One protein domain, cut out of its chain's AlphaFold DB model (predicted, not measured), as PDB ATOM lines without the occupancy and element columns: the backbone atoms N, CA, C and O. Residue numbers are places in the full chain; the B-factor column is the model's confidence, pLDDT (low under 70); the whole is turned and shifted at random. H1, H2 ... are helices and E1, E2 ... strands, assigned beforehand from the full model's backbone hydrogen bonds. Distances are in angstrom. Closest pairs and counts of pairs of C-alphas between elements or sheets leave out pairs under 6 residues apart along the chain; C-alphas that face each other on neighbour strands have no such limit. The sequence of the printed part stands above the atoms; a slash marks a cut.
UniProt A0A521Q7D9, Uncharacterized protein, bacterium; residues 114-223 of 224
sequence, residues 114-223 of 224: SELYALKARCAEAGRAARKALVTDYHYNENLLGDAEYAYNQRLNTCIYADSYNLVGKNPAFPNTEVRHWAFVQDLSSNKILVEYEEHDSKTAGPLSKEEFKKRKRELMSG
ATOM      1  N   SER A 114      15.921 -20.527   1.323       88.81
ATOM      2  CA  SER A 114      16.205 -20.291   2.744       88.81
ATOM      3  C   SER A 114      16.189 -21.563   3.590       88.81
ATOM      4  O   SER A 114      17.102 -21.774   4.388       88.81
ATOM      5  N   GLU A 115      15.198 -22.436   3.404       86.88
ATOM      6  CA  GLU A 115      15.106 -23.703   4.143       86.88
ATOM      7  C   GLU A 115      16.255 -24.642   3.769       86.88
ATOM      8  O   GLU A 115      16.840 -25.294   4.635       86.88
ATOM      9  N   LEU A 116      16.644 -24.653   2.492       86.94
ATOM     10  CA  LEU A 116      17.795 -25.414   2.017       86.94
ATOM     11  C   LEU A 116      19.107 -24.949   2.671       86.94
ATOM     12  O   LEU A 116      19.914 -25.776   3.100       86.94
ATOM     13  N   TYR A 117      19.330 -23.635   2.763       89.94
ATOM     14  CA  TYR A 117      20.514 -23.083   3.427       89.94
ATOM     15  C   TYR A 117      20.516 -23.368   4.931       89.94
ATOM     16  O   TYR A 117      21.562 -23.728   5.475       89.94
ATOM     17  N   ALA A 118      19.359 -23.280   5.592       90.12
ATOM     18  CA  ALA A 118      19.229 -23.632   7.004       90.12
ATOM     19  C   ALA A 118      19.588 -25.106   7.256       90.12
ATOM     20  O   ALA A 118      20.304 -25.422   8.207       90.12
ATOM     21  N   LEU A 119      19.154 -26.004   6.369       88.44
ATOM     22  CA  LEU A 119      19.465 -27.430   6.441       88.44
ATOM     23  C   LEU A 119      20.971 -27.700   6.284       88.44
ATOM     24  O   LEU A 119      21.559 -28.440   7.074       88.44
ATOM     25  N   LYS A 120      21.615 -27.043   5.310       90.81
ATOM     26  CA  LYS A 120      23.072 -27.113   5.107       90.81
ATOM     27  C   LYS A 120      23.845 -26.622   6.330       90.81
ATOM     28  O   LYS A 120      24.801 -27.274   6.742       90.81
ATOM     29  N   ALA A 121      23.420 -25.506   6.922       91.69
ATOM     30  CA  ALA A 121      24.060 -24.948   8.108       91.69
ATOM     31  C   ALA A 121      23.986 -25.910   9.305       91.69
ATOM     32  O   ALA A 121      25.007 -26.152   9.948       91.69
ATOM     33  N   ARG A 122      22.817 -26.524   9.547       91.44
ATOM     34  CA  ARG A 122      22.634 -27.534  10.607       91.44
ATOM     35  C   ARG A 122      23.496 -28.776  10.382       91.44
ATOM     36  O   ARG A 122      24.114 -29.262  11.319       91.44
ATOM     37  N   CYS A 123      23.579 -29.255   9.143       92.25
ATOM     38  CA  CYS A 123      24.428 -30.391   8.780       92.25
ATOM     39  C   CYS A 123      25.919 -30.099   9.036       92.25
ATOM     40  O   CYS A 123      26.621 -30.903   9.648       92.25
ATOM     41  N   ALA A 124      26.392 -28.909   8.654       90.38
ATOM     42  CA  ALA A 124      27.763 -28.480   8.928       90.38
ATOM     43  C   ALA A 124      28.039 -28.302  10.433       90.38
ATOM     44  O   ALA A 124      29.125 -28.617  10.916       90.38
ATOM     45  N   GLU A 125      27.074 -27.789  11.198       92.06
ATOM     46  CA  GLU A 125      27.180 -27.671  12.654       92.06
ATOM     47  C   GLU A 125      27.262 -29.037  13.339       92.06
ATOM     48  O   GLU A 125      28.157 -29.240  14.160       92.06
ATOM     49  N   ALA A 126      26.413 -29.985  12.939       90.31
ATOM     50  CA  ALA A 126      26.450 -31.355  13.432       90.31
ATOM     51  C   ALA A 126      27.800 -32.029  13.155       90.31
ATOM     52  O   ALA A 126      28.403 -32.573  14.077       90.31
ATOM     53  N   GLY A 127      28.325 -31.919  11.929       89.12
ATOM     54  CA  GLY A 127      29.649 -32.444  11.580       89.12
ATOM     55  C   GLY A 127      30.774 -31.838  12.427       89.12
ATOM     56  O   GLY A 127      31.604 -32.562  12.975       89.12
ATOM     57  N   ARG A 128      30.761 -30.512  12.632       89.88
ATOM     58  CA  ARG A 128      31.735 -29.827  13.505       89.88
ATOM     59  C   ARG A 128      31.639 -30.279  14.962       89.88
ATOM     60  O   ARG A 128      32.672 -30.452  15.606       89.88
ATOM     61  N   ALA A 129      30.429 -30.458  15.490       90.81
ATOM     62  CA  ALA A 129      30.215 -30.924  16.858       90.81
ATOM     63  C   ALA A 129      30.694 -32.372  17.039       90.81
ATOM     64  O   ALA A 129      31.418 -32.666  17.989       90.81
ATOM     65  N   ALA A 130      30.346 -33.239  16.091       86.62
ATOM     66  CA  ALA A 130      30.735 -34.641  16.044       86.62
ATOM     67  C   ALA A 130      32.264 -34.791  15.994       86.62
ATOM     68  O   ALA A 130      32.862 -35.521  16.784       86.62
ATOM     69  N   ARG A 131      32.918 -33.993  15.147       84.31
ATOM     70  CA  ARG A 131      34.375 -33.929  15.084       84.31
ATOM     71  C   ARG A 131      35.003 -33.416  16.375       84.31
ATOM     72  O   ARG A 131      35.933 -34.030  16.878       84.31
ATOM     73  N   LYS A 132      34.480 -32.331  16.954       87.94
ATOM     74  CA  LYS A 132      34.972 -31.802  18.237       87.94
ATOM     75  C   LYS A 132      34.904 -32.853  19.354       87.94
ATOM     76  O   LYS A 132      35.825 -32.920  20.168       87.94
ATOM     77  N   ALA A 133      33.835 -33.652  19.391       85.69
ATOM     78  CA  ALA A 133      33.687 -34.744  20.349       85.69
ATOM     79  C   ALA A 133      34.792 -35.796  20.172       85.69
ATOM     80  O   ALA A 133      35.483 -36.098  21.140       85.69
ATOM     81  N   LEU A 134      35.059 -36.235  18.937       80.06
ATOM     82  CA  LEU A 134      36.165 -37.155  18.640       80.06
ATOM     83  C   LEU A 134      37.528 -36.620  19.096       80.06
ATOM     84  O   LEU A 134      38.288 -37.344  19.738       80.06
ATOM     85  N   VAL A 135      37.844 -35.353  18.808       79.50
ATOM     86  CA  VAL A 135      39.132 -34.761  19.228       79.50
ATOM     87  C   VAL A 135      39.284 -34.815  20.743       79.50
ATOM     88  O   VAL A 135      40.364 -35.097  21.266       79.50
ATOM     89  N   THR A 136      38.186 -34.520  21.440       84.50
ATOM     90  CA  THR A 136      38.152 -34.429  22.897       84.50
ATOM     91  C   THR A 136      38.304 -35.806  23.530       84.50
ATOM     92  O   THR A 136      39.159 -35.964  24.398       84.50
ATOM     93  N   ASP A 137      37.533 -36.793  23.068       80.69
ATOM     94  CA  ASP A 137      37.510 -38.144  23.643       80.69
ATOM     95  C   ASP A 137      38.852 -38.854  23.505       80.69
ATOM     96  O   ASP A 137      39.260 -39.610  24.388       80.69
ATOM     97  N   TYR A 138      39.572 -38.583  22.420       71.06
ATOM     98  CA  TYR A 138      40.796 -39.302  22.141       71.06
ATOM     99  C   TYR A 138      42.098 -38.494  22.319       71.06
ATOM    100  O   TYR A 138      43.192 -39.035  22.133       71.06
ATOM    101  N   HIS A 139      42.017 -37.229  22.752       64.75
ATOM    102  CA  HIS A 139      43.176 -36.373  23.058       64.75
ATOM    103  C   HIS A 139      44.242 -36.325  21.938       64.75
ATOM    104  O   HIS A 139      45.444 -36.438  22.213       64.75
ATOM    105  N   TYR A 140      43.822 -36.191  20.677       63.62
ATOM    106  CA  TYR A 140      44.725 -36.246  19.521       63.62
ATOM    107  C   TYR A 140      45.137 -34.864  18.998       63.62
ATOM    108  O   TYR A 140      44.343 -33.927  18.962       63.62
ATOM    109  N   ASN A 141      46.386 -34.768  18.524       63.12
ATOM    110  CA  ASN A 141      46.834 -33.688  17.645       63.12
ATOM    111  C   ASN A 141      46.404 -34.058  16.218       63.12
ATOM    112  O   ASN A 141      46.968 -34.978  15.626       63.12
ATOM    113  N   GLU A 142      45.362 -33.413  15.699       63.75
ATOM    114  CA  GLU A 142      44.759 -33.796  14.420       63.75
ATOM    115  C   GLU A 142      45.664 -33.468  13.222       63.75
ATOM    116  O   GLU A 142      45.946 -32.302  12.954       63.75
ATOM    117  N   ASN A 143      46.026 -34.491  12.443       74.62
ATOM    118  CA  ASN A 143      46.406 -34.331  11.039       74.62
ATOM    119  C   ASN A 143      45.265 -34.885  10.180       74.62
ATOM    120  O   ASN A 143      45.151 -36.097   9.978       74.62
ATOM    121  N   LEU A 144      44.395 -33.993   9.715       76.75
ATOM    122  CA  LEU A 144      43.257 -34.341   8.864       76.75
ATOM    123  C   LEU A 144      43.741 -34.755   7.481       76.75
ATOM    124  O   LEU A 144      44.651 -34.137   6.924       76.75
ATOM    125  N   LEU A 145      43.089 -35.758   6.909       79.94
ATOM    126  CA  LEU A 145      43.399 -36.287   5.583       79.94
ATOM    127  C   LEU A 145      42.496 -35.693   4.489       79.94
ATOM    128  O   LEU A 145      42.106 -36.394   3.557       79.94
ATOM    129  N   GLY A 146      42.183 -34.400   4.586       81.38
ATOM    130  CA  GLY A 146      41.416 -33.662   3.580       81.38
ATOM    131  C   GLY A 146      40.197 -32.940   4.144       81.38
ATOM    132  O   GLY A 146      40.083 -32.720   5.350       81.38
ATOM    133  N   ASP A 147      39.305 -32.550   3.236       83.94
ATOM    134  CA  ASP A 147      38.027 -31.933   3.573       83.94
ATOM    135  C   ASP A 147      36.981 -33.010   3.869       83.94
ATOM    136  O   ASP A 147      36.860 -33.997   3.140       83.94
ATOM    137  N   ALA A 148      36.187 -32.793   4.917       86.31
ATOM    138  CA  ALA A 148      35.065 -33.668   5.225       86.31
ATOM    139  C   ALA A 148      34.018 -33.645   4.091       86.31
ATOM    140  O   ALA A 148      33.687 -32.593   3.534       86.31
ATOM    141  N   GLU A 149      33.463 -34.812   3.769       89.88
ATOM    142  CA  GLU A 149      32.347 -34.954   2.838       89.88
ATOM    143  C   GLU A 149      31.046 -34.596   3.561       89.88
ATOM    144  O   GLU A 149      30.706 -35.180   4.595       89.88
ATOM    145  N   TYR A 150      30.283 -33.674   2.971       88.44
ATOM    146  CA  TYR A 150      28.946 -33.318   3.431       88.44
ATOM    147  C   TYR A 150      27.929 -33.568   2.326       88.44
ATOM    148  O   TYR A 150      28.076 -33.090   1.200       88.44
ATOM    149  N   ALA A 151      26.848 -34.258   2.666       90.75
ATOM    150  CA  ALA A 151      25.681 -34.382   1.805       90.75
ATOM    151  C   ALA A 151      24.412 -34.280   2.649       90.75
ATOM    152  O   ALA A 151      24.426 -34.558   3.843       90.75
ATOM    153  N   TYR A 152      23.299 -33.890   2.040       90.38
ATOM    154  CA  TYR A 152      22.024 -33.791   2.744       90.38
ATOM    155  C   TYR A 152      20.883 -34.316   1.877       90.38
ATOM    156  O   TYR A 152      20.904 -34.178   0.653       90.38
ATOM    157  N   ASN A 153      19.876 -34.900   2.518       90.31
ATOM    158  CA  ASN A 153      18.624 -35.281   1.885       90.31
ATOM    159  C   ASN A 153      17.494 -34.480   2.520       90.31
ATOM    160  O   ASN A 153      17.088 -34.715   3.656       90.31
ATOM    161  N   GLN A 154      16.973 -33.532   1.753       87.00
ATOM    162  CA  GLN A 154      15.913 -32.642   2.197       87.00
ATOM    163  C   GLN A 154      14.606 -33.379   2.501       87.00
ATOM    164  O   GLN A 154      13.909 -33.023   3.444       87.00
ATOM    165  N   ARG A 155      14.286 -34.427   1.732       86.56
ATOM    166  CA  ARG A 155      13.035 -35.179   1.882       86.56
ATOM    167  C   ARG A 155      12.976 -35.921   3.213       86.56
ATOM    168  O   ARG A 155      11.916 -35.998   3.821       86.56
ATOM    169  N   LEU A 156      14.107 -36.481   3.632       89.00
ATOM    170  CA  LEU A 156      14.223 -37.240   4.877       89.00
ATOM    171  C   LEU A 156      14.797 -36.407   6.027       89.00
ATOM    172  O   LEU A 156      14.917 -36.917   7.134       89.00
ATOM    173  N   ASN A 157      15.139 -35.140   5.769       91.44
ATOM    174  CA  ASN A 157      15.818 -34.256   6.712       91.44
ATOM    175  C   ASN A 157      17.094 -34.889   7.305       91.44
ATOM    176  O   ASN A 157      17.370 -34.760   8.496       91.44
ATOM    177  N   THR A 158      17.866 -35.596   6.476       93.81
ATOM    178  CA  THR A 158      19.100 -36.271   6.899       93.81
ATOM    179  C   THR A 158      20.350 -35.558   6.395       93.81
ATOM    180  O   THR A 158      20.350 -34.904   5.349       93.81
ATOM    181  N   CYS A 159      21.432 -35.696   7.155       95.12
ATOM    182  CA  CYS A 159      22.769 -35.194   6.860       95.12
ATOM    183  C   CYS A 159      23.760 -36.351   6.881       95.12
ATOM    184  O   CYS A 159      23.681 -37.219   7.748       95.12
ATOM    185  N   ILE A 160      24.699 -36.345   5.943       94.62
ATOM    186  CA  ILE A 160      25.867 -37.215   5.953       94.62
ATOM    187  C   ILE A 160      27.089 -36.389   6.266       94.62
ATOM    188  O   ILE A 160      27.316 -35.352   5.645       94.62
ATOM    189  N   TYR A 161      27.874 -36.935   7.180       94.19
ATOM    190  CA  TYR A 161      29.227 -36.518   7.468       94.19
ATOM    191  C   TYR A 161      30.157 -37.698   7.203       94.19
ATOM    192  O   TYR A 161      29.867 -38.813   7.644       94.19
ATOM    193  N   ALA A 162      31.255 -37.474   6.492       92.81
ATOM    194  CA  ALA A 162      32.350 -38.432   6.423       92.81
ATOM    195  C   ALA A 162      33.685 -37.699   6.477       92.81
ATOM    196  O   ALA A 162      33.875 -36.698   5.793       92.81
ATOM    197  N   ASP A 163      34.607 -38.207   7.281       91.75
ATOM    198  CA  ASP A 163      35.916 -37.603   7.484       91.75
ATOM    199  C   ASP A 163      36.983 -38.689   7.655       91.75
ATOM    200  O   ASP A 163      36.686 -39.858   7.927       91.75
ATOM    201  N   SER A 164      38.237 -38.307   7.436       89.38
ATOM    202  CA  SER A 164      39.396 -39.191   7.532       89.38
ATOM    203  C   SER A 164      40.530 -38.479   8.252       89.38
ATOM    204  O   SER A 164      40.847 -37.328   7.950       89.38
ATOM    205  N   TYR A 165      41.176 -39.160   9.190       85.88
ATOM    206  CA  TYR A 165      42.237 -38.561   9.994       85.88
ATOM    207  C   TYR A 165      43.350 -39.559  10.300       85.88
ATOM    208  O   TYR A 165      43.128 -40.767  10.391       85.88
ATOM    209  N   ASN A 166      44.564 -39.027  10.451       83.12
ATOM    210  CA  ASN A 166      45.722 -39.786  10.899       83.12
ATOM    211  C   ASN A 166      45.862 -39.687  12.411       83.12
ATOM    212  O   ASN A 166      45.965 -38.590  12.967       83.12
ATOM    213  N   LEU A 167      45.984 -40.837  13.059       74.94
ATOM    214  CA  LEU A 167      46.454 -40.913  14.426       74.94
ATOM    215  C   LEU A 167      47.971 -40.931  14.434       74.94
ATOM    216  O   LEU A 167      48.597 -41.936  14.109       74.94
ATOM    217  N   VAL A 168      48.573 -39.812  14.824       72.50
ATOM    218  CA  VAL A 168      49.998 -39.792  15.148       72.50
ATOM    219  C   VAL A 168      50.145 -40.325  16.569       72.50
ATOM    220  O   VAL A 168      49.713 -39.684  17.530       72.50
ATOM    221  N   GLY A 169      50.723 -41.520  16.707       65.50
ATOM    222  CA  GLY A 169      51.014 -42.103  18.014       65.50
ATOM    223  C   GLY A 169      51.798 -41.134  18.911       65.50
ATOM    224  O   GLY A 169      52.670 -40.402  18.451       65.50
ATOM    225  N   LYS A 170      51.518 -41.148  20.223       62.41
ATOM    226  CA  LYS A 170      52.194 -40.274  21.208       62.41
ATOM    227  C   LYS A 170      53.710 -40.505  21.302       62.41
ATOM    228  O   LYS A 170      54.398 -39.700  21.923       62.41
ATOM    229  N   ASN A 171      54.225 -41.602  20.742       64.31
ATOM    230  CA  ASN A 171      55.638 -41.940  20.801       64.31
ATOM    231  C   ASN A 171      56.378 -41.421  19.549       64.31
ATOM    232  O   ASN A 171      56.226 -42.010  18.478       64.31
ATOM    233  N   PRO A 172      57.220 -40.379  19.666       64.00
ATOM    234  CA  PRO A 172      57.960 -39.828  18.529       64.00
ATOM    235  C   PRO A 172      58.968 -40.814  17.917       64.00
ATOM    236  O   PRO A 172      59.403 -40.611  16.790       64.00
ATOM    237  N   ALA A 173      59.334 -41.887  18.631       68.44
ATOM    238  CA  ALA A 173      60.265 -42.901  18.137       68.44
ATOM    239  C   ALA A 173      59.630 -43.897  17.147       68.44
ATOM    240  O   ALA A 173      60.349 -44.518  16.368       68.44
ATOM    241  N   PHE A 174      58.299 -44.048  17.163       60.56
ATOM    242  CA  PHE A 174      57.564 -44.961  16.283       60.56
ATOM    243  C   PHE A 174      56.241 -44.306  15.872       60.56
ATOM    244  O   PHE A 174      55.209 -44.563  16.502       60.56
ATOM    245  N   PRO A 175      56.249 -43.438  14.844       64.69
ATOM    246  CA  PRO A 175      55.034 -42.839  14.321       64.69
ATOM    247  C   PRO A 175      54.266 -43.900  13.527       64.69
ATOM    248  O   PRO A 175      54.262 -43.895  12.301       64.69
ATOM    249  N   ASN A 176      53.625 -44.842  14.219       65.00
ATOM    250  CA  ASN A 176      52.548 -45.591  13.592       65.00
ATOM    251  C   ASN A 176      51.438 -44.582  13.303       65.00
ATOM    252  O   ASN A 176      50.829 -44.043  14.228       65.00
ATOM    253  N   THR A 177      51.255 -44.282  12.020       73.75
ATOM    254  CA  THR A 177      50.124 -43.518  11.507       73.75
ATOM    255  C   THR A 177      48.988 -44.491  11.255       73.75
ATOM    256  O   THR A 177      48.952 -45.131  10.205       73.75
ATOM    257  N   GLU A 178      48.106 -44.640  12.238       82.31
ATOM    258  CA  GLU A 178      46.856 -45.379  12.053       82.31
ATOM    259  C   GLU A 178      45.868 -44.454  11.333       82.31
ATOM    260  O   GLU A 178      45.613 -43.331  11.784       82.31
ATOM    261  N   VAL A 179      45.350 -44.896  10.187       86.31
ATOM    262  CA  VAL A 179      44.356 -44.136   9.420       86.31
ATOM    263  C   VAL A 179      42.976 -44.535   9.906       86.31
ATOM    264  O   VAL A 179      42.612 -45.715   9.875       86.31
ATOM    265  N   ARG A 180      42.182 -43.543  10.307       88.44
ATOM    266  CA  ARG A 180      40.784 -43.748  10.670       88.44
ATOM    267  C   ARG A 180      39.857 -43.059   9.693       88.44
ATOM    268  O   ARG A 180      40.042 -41.890   9.358       88.44
ATOM    269  N   HIS A 181      38.833 -43.793   9.277       91.75
ATOM    270  CA  HIS A 181      37.704 -43.258   8.533       91.75
ATOM    271  C   HIS A 181      36.469 -43.334   9.411       91.75
ATOM    272  O   HIS A 181      36.147 -44.395   9.948       91.75
ATOM    273  N   TRP A 182      35.764 -42.216   9.522       91.75
ATOM    274  CA  TRP A 182      34.520 -42.147  10.269       91.75
ATOM    275  C   TRP A 182      33.450 -41.470   9.434       91.75
ATOM    276  O   TRP A 182      33.678 -40.413   8.843       91.75
ATOM    277  N   ALA A 183      32.279 -42.088   9.366       94.62
ATOM    278  CA  ALA A 183      31.152 -41.545   8.638       94.62
ATOM    279  C   ALA A 183      29.843 -41.874   9.341       94.62
ATOM    280  O   ALA A 183      29.666 -42.966   9.875       94.62
ATOM    281  N   PHE A 184      28.884 -40.961   9.284       95.06
ATOM    282  CA  PHE A 184      27.557 -41.197   9.829       95.06
ATOM    283  C   PHE A 184      26.472 -40.502   9.012       95.06
ATOM    284  O   PHE A 184      26.714 -39.529   8.297       95.06
ATOM    285  N   VAL A 185      25.254 -41.029   9.126       96.06
ATOM    286  CA  VAL A 185      24.026 -40.400   8.641       96.06
ATOM    287  C   VAL A 185      23.182 -40.032   9.851       96.06
ATOM    288  O   VAL A 185      22.849 -40.899  10.660       96.06
ATOM    289  N   GLN A 186      22.816 -38.763   9.969       95.81
ATOM    290  CA  GLN A 186      22.040 -38.233  11.084       95.81
ATOM    291  C   GLN A 186      20.711 -37.663  10.600       95.81
ATOM    292  O   GLN A 186      20.657 -36.998   9.567       95.81
ATOM    293  N   ASP A 187      19.647 -37.892  11.361       94.31
ATOM    294  CA  ASP A 187      18.387 -37.164  11.222       94.31
ATOM    295  C   ASP A 187      18.500 -35.806  11.928       94.31
ATOM    296  O   ASP A 187      18.694 -35.736  13.143       94.31
ATOM    297  N   LEU A 188      18.362 -34.722  11.167       90.81
ATOM    298  CA  LEU A 188      18.491 -33.349  11.654       90.81
ATOM    299  C   LEU A 188      17.282 -32.881  12.480       90.81
ATOM    300  O   LEU A 188      17.368 -31.840  13.127       90.81
ATOM    301  N   SER A 189      16.148 -33.591  12.445       89.88
ATOM    302  CA  SER A 189      14.968 -33.250  13.259       89.88
ATOM    303  C   SER A 189      15.095 -33.781  14.679       89.88
ATOM    304  O   SER A 189      14.852 -33.051  15.637       89.88
ATOM    305  N   SER A 190      15.506 -35.042  14.809       93.31
ATOM    306  CA  SER A 190      15.683 -35.711  16.097       93.31
ATOM    307  C   SER A 190      17.105 -35.603  16.648       93.31
ATOM    308  O   SER A 190      17.344 -35.999  17.788       93.31
ATOM    309  N   ASN A 191      18.047 -35.084  15.852       91.69
ATOM    310  CA  ASN A 191      19.482 -35.063  16.142       91.69
ATOM    311  C   ASN A 191      20.061 -36.473  16.398       91.69
ATOM    312  O   ASN A 191      21.082 -36.623  17.069       91.69
ATOM    313  N   LYS A 192      19.419 -37.525  15.872       94.25
ATOM    314  CA  LYS A 192      19.796 -38.924  16.112       94.25
ATOM    315  C   LYS A 192      20.637 -39.477  14.965       94.25
ATOM    316  O   LYS A 192      20.260 -39.360  13.799       94.25
ATOM    317  N   ILE A 193      21.747 -40.134  15.300       94.75
ATOM    318  CA  ILE A 193      22.532 -40.908  14.332       94.75
ATOM    319  C   ILE A 193      21.717 -42.141  13.927       94.75
ATOM    320  O   ILE A 193      21.318 -42.949  14.766       94.75
ATOM    321  N   LEU A 194      21.422 -42.249  12.635       95.44
ATOM    322  CA  LEU A 194      20.675 -43.361  12.053       95.44
ATOM    323  C   LEU A 194      21.602 -44.518  11.685       95.44
ATOM    324  O   LEU A 194      21.223 -45.680  11.812       95.44
ATOM    325  N   VAL A 195      22.791 -44.190  11.180       96.06
ATOM    326  CA  VAL A 195      23.767 -45.141  10.642       96.06
ATOM    327  C   VAL A 195      25.157 -44.575  10.889       96.06
ATOM    328  O   VAL A 195      25.381 -43.395  10.637       96.06
ATOM    329  N   GLU A 196      26.083 -45.414  11.329       95.50
ATOM    330  CA  GLU A 196      27.465 -45.041  11.613       95.50
ATOM    331  C   GLU A 196      28.417 -46.083  11.028       95.50
ATOM    332  O   GLU A 196      28.090 -47.270  10.944       95.50
ATOM    333  N   TYR A 197      29.581 -45.621  10.594       96.06
ATOM    334  CA  TYR A 197      30.653 -46.416  10.035       96.06
ATOM    335  C   TYR A 197      31.990 -45.935  10.576       96.06
ATOM    336  O   TYR A 197      32.286 -44.740  10.562       96.06
ATOM    337  N   GLU A 198      32.806 -46.893  10.996       94.25
ATOM    338  CA  GLU A 198      34.144 -46.648  11.507       94.25
ATOM    339  C   GLU A 198      35.099 -47.728  10.985       94.25
ATOM    340  O   GLU A 198      34.808 -48.929  11.055       94.25
ATOM    341  N   GLU A 199      36.235 -47.297  10.441       93.88
ATOM    342  CA  GLU A 199      37.285 -48.146   9.873       93.88
ATOM    343  C   GLU A 199      38.649 -47.685  10.395       93.88
ATOM    344  O   GLU A 199      38.977 -46.504  10.300       93.88
ATOM    345  N   HIS A 200      39.431 -48.616  10.948       91.88
ATOM    346  CA  HIS A 200      40.791 -48.410  11.462       91.88
ATOM    347  C   HIS A 200      41.753 -49.261  10.633       91.88
ATOM    348  O   HIS A 200      41.593 -50.481  10.585       91.88
ATOM    349  N   ASP A 201      42.723 -48.654   9.949       88.50
ATOM    350  CA  ASP A 201      43.711 -49.359   9.111       88.50
ATOM    351  C   ASP A 201      43.085 -50.406   8.169       88.50
ATOM    352  O   ASP A 201      43.518 -51.556   8.067       88.50
ATOM    353  N   SER A 202      42.021 -50.003   7.469       88.62
ATOM    354  CA  SER A 202      41.236 -50.856   6.559       88.62
ATOM    355  C   SER A 202      40.467 -52.013   7.219       88.62
ATOM    356  O   SER A 202      39.956 -52.902   6.532       88.62
ATOM    357  N   LYS A 203      40.364 -52.034   8.552       90.06
ATOM    358  CA  LYS A 203      39.541 -52.985   9.308       90.06
ATOM    359  C   LYS A 203      38.309 -52.279   9.846       90.06
ATOM    360  O   LYS A 203      38.390 -51.183  10.384       90.06
ATOM    361  N   THR A 204      37.153 -52.920   9.712       91.69
ATOM    362  CA  THR A 204      35.900 -52.381  10.255       91.69
ATOM    363  C   THR A 204      35.948 -52.426  11.782       91.69
ATOM    364  O   THR A 204      36.135 -53.502  12.350       91.69
ATOM    365  N   ALA A 205      35.790 -51.270  12.423       89.75
ATOM    366  CA  ALA A 205      35.711 -51.133  13.877       89.75
ATOM    367  C   ALA A 205      34.266 -50.901  14.356       89.75
ATOM    368  O   ALA A 205      33.926 -51.232  15.490       89.75
ATOM    369  N   GLY A 206      33.412 -50.367  13.477       89.94
ATOM    370  CA  GLY A 206      32.019 -50.045  13.774       89.94
ATOM    371  C   GLY A 206      31.026 -51.212  13.630       89.94
ATOM    372  O   GLY A 206      31.391 -52.327  13.252       89.94
ATOM    373  N   PRO A 207      29.729 -50.947  13.882       90.56
ATOM    374  CA  PRO A 207      28.666 -51.957  13.860       90.56
ATOM    375  C   PRO A 207      28.284 -52.435  12.453       90.56
ATOM    376  O   PRO A 207      27.552 -53.413  12.318       90.56
ATOM    377  N   LEU A 208      28.724 -51.727  11.409       95.12
ATOM    378  CA  LEU A 208      28.366 -51.993  10.020       95.12
ATOM    379  C   LEU A 208      29.615 -52.152   9.168       95.12
ATOM    380  O   LEU A 208      30.556 -51.364   9.269       95.12
ATOM    381  N   SER A 209      29.574 -53.115   8.254       96.06
ATOM    382  CA  SER A 209      30.565 -53.202   7.186       96.06
ATOM    383  C   SER A 209      30.449 -52.019   6.219       96.06
ATOM    384  O   SER A 209      29.399 -51.380   6.081       96.06
ATOM    385  N   LYS A 210      31.523 -51.758   5.467       95.12
ATOM    386  CA  LYS A 210      31.579 -50.693   4.451       95.12
ATOM    387  C   LYS A 210      30.449 -50.784   3.423       95.12
ATOM    388  O   LYS A 210      29.883 -49.769   3.019       95.12
ATOM    389  N   GLU A 211      30.106 -51.999   3.001       96.44
ATOM    390  CA  GLU A 211      29.069 -52.223   1.991       96.44
ATOM    391  C   GLU A 211      27.654 -52.069   2.561       96.44
ATOM    392  O   GLU A 211      26.782 -51.498   1.900       96.44
ATOM    393  N   GLU A 212      27.431 -52.473   3.814       96.88
ATOM    394  CA  GLU A 212      26.173 -52.203   4.519       96.88
ATOM    395  C   GLU A 212      25.974 -50.704   4.740       96.88
ATOM    396  O   GLU A 212      24.889 -50.187   4.457       96.88
ATOM    397  N   PHE A 213      27.025 -49.986   5.151       95.94
ATOM    398  CA  PHE A 213      26.980 -48.533   5.271       95.94
ATOM    399  C   PHE A 213      26.648 -47.875   3.930       95.94
ATOM    400  O   PHE A 213      25.715 -47.081   3.860       95.94
ATOM    401  N   LYS A 214      27.329 -48.240   2.833       95.12
ATOM    402  CA  LYS A 214      27.027 -47.709   1.488       95.12
ATOM    403  C   LYS A 214      25.594 -48.004   1.049       95.12
ATOM    404  O   LYS A 214      24.972 -47.171   0.384       95.12
ATOM    405  N   LYS A 215      25.062 -49.185   1.374       96.12
ATOM    406  CA  LYS A 215      23.668 -49.541   1.083       96.12
ATOM    407  C   LYS A 215      22.707 -48.635   1.857       96.12
ATOM    408  O   LYS A 215      21.865 -47.995   1.233       96.12
ATOM    409  N   ARG A 216      22.891 -48.499   3.172       95.00
ATOM    410  CA  ARG A 216      22.061 -47.635   4.027       95.00
ATOM    411  C   ARG A 216      22.193 -46.149   3.688       95.00
ATOM    412  O   ARG A 216      21.183 -45.455   3.620       95.00
ATOM    413  N   LYS A 217      23.409 -45.672   3.395       94.56
ATOM    414  CA  LYS A 217      23.684 -44.328   2.856       94.56
ATOM    415  C   LYS A 217      22.860 -44.089   1.596       94.56
ATOM    416  O   LYS A 217      22.215 -43.058   1.494       94.56
ATOM    417  N   ARG A 218      22.824 -45.036   0.652       94.00
ATOM    418  CA  ARG A 218      21.989 -44.892  -0.550       94.00
ATOM    419  C   ARG A 218      20.506 -44.819  -0.212       94.00
ATOM    420  O   ARG A 218      19.882 -43.873  -0.660       94.00
ATOM    421  N   GLU A 219      19.973 -45.731   0.601       92.62
ATOM    422  CA  GLU A 219      18.558 -45.717   1.022       92.62
ATOM    423  C   GLU A 219      18.157 -44.366   1.652       92.62
ATOM    424  O   GLU A 219      17.136 -43.779   1.305       92.62
ATOM    425  N   LEU A 220      19.005 -43.824   2.531       91.94
ATOM    426  CA  LEU A 220      18.732 -42.575   3.247       91.94
ATOM    427  C   LEU A 220      19.024 -41.307   2.429       91.94
ATOM    428  O   LEU A 220      18.596 -40.224   2.826       91.94
ATOM    429  N   MET A 221      19.718 -41.405   1.293       88.69
ATOM    430  CA  MET A 221      20.090 -40.238   0.475       88.69
ATOM    431  C   MET A 221      19.442 -40.193  -0.900       88.69
ATOM    432  O   MET A 221      19.270 -39.105  -1.440       88.69
ATOM    433  N   SER A 222      19.064 -41.335  -1.475       84.94
ATOM    434  CA  SER A 222      18.360 -41.385  -2.759       84.94
ATOM    435  C   SER A 222      16.902 -40.951  -2.625       84.94
ATOM    436  O   SER A 222      16.299 -40.531  -3.611       84.94
ATOM    437  N   GLY A 223      16.329 -41.052  -1.419       64.56
ATOM    438  CA  GLY A 223      14.921 -40.753  -1.172       64.56
ATOM    439  C   GLY A 223      13.968 -41.594  -2.028       64.56
ATOM    440  O   GLY A 223      12.859 -41.121  -2.287       64.56
TER     441      GLY A 223
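Overview. This is residues 114 to 223 of the 224 residues of an uncharacterized protein of bacterium (UniProt A0A521Q7D9). A twisted sheet of four strands lies between two helices in three layers, long H1 over E1, E2 and E3 on one face and shorter H2 over E3 and E4 on the other. The sheet is a meander, E1 E2 E3 E4, each strand antiparallel to the one before. The 110 printed residues run H1 E1 E2 E3 E4 H2, mixed in class, compact with radius of gyration of the C-alphas 15.0 A, elongated, spanning 51 by 28 by 21 A.

Along the chain. H1, residues 114 to 138, begins at C-alpha (16.205, -20.291, 2.744) and measures 36.6 A. E1 is 149 to 153, 13.8 A; E2 158 to 168, 32.2 A; E3 177 to 187, 32.4 A; E4 192 to 200, 23.5 A, bends by 61 degrees at 195. H2, 210 to 222, 17.7 A, ends at C-alpha (18.360, -41.385, -2.759).

Arrangement. Within hydrogen-bond range are N 149 and O 162 in hairpin E1 and E2, 2.8 A, N 163 and O 182 in hairpin E2 and E3, 2.9 A, and N 183 and O 197 in hairpin E3 and E4, 2.9 A. H1's height over the sheet is 9.0 A; its closest C-alphas to E2 are Cys 123 and Cys 159, 5.4 A. On the local plane H1 stands at 29.9 degrees to E2, only just along the strands. H2, height 9.0 A, stands on the local plane at 30.2 degrees to E3, only just slantwise; its closest C-alphas to E4 are Phe 213 and Tyr 197, 6.4 A. In H1 and H2 every O i to N i+4 pair is within range.

Size, cuts and confidence. The farthest C-alphas, Ser 114 and Ala 173, are 51.9 A apart. The printed part has no cut and no long link. pLDDT is under 70 at residues 139 to 142, 169 to 176 and 223.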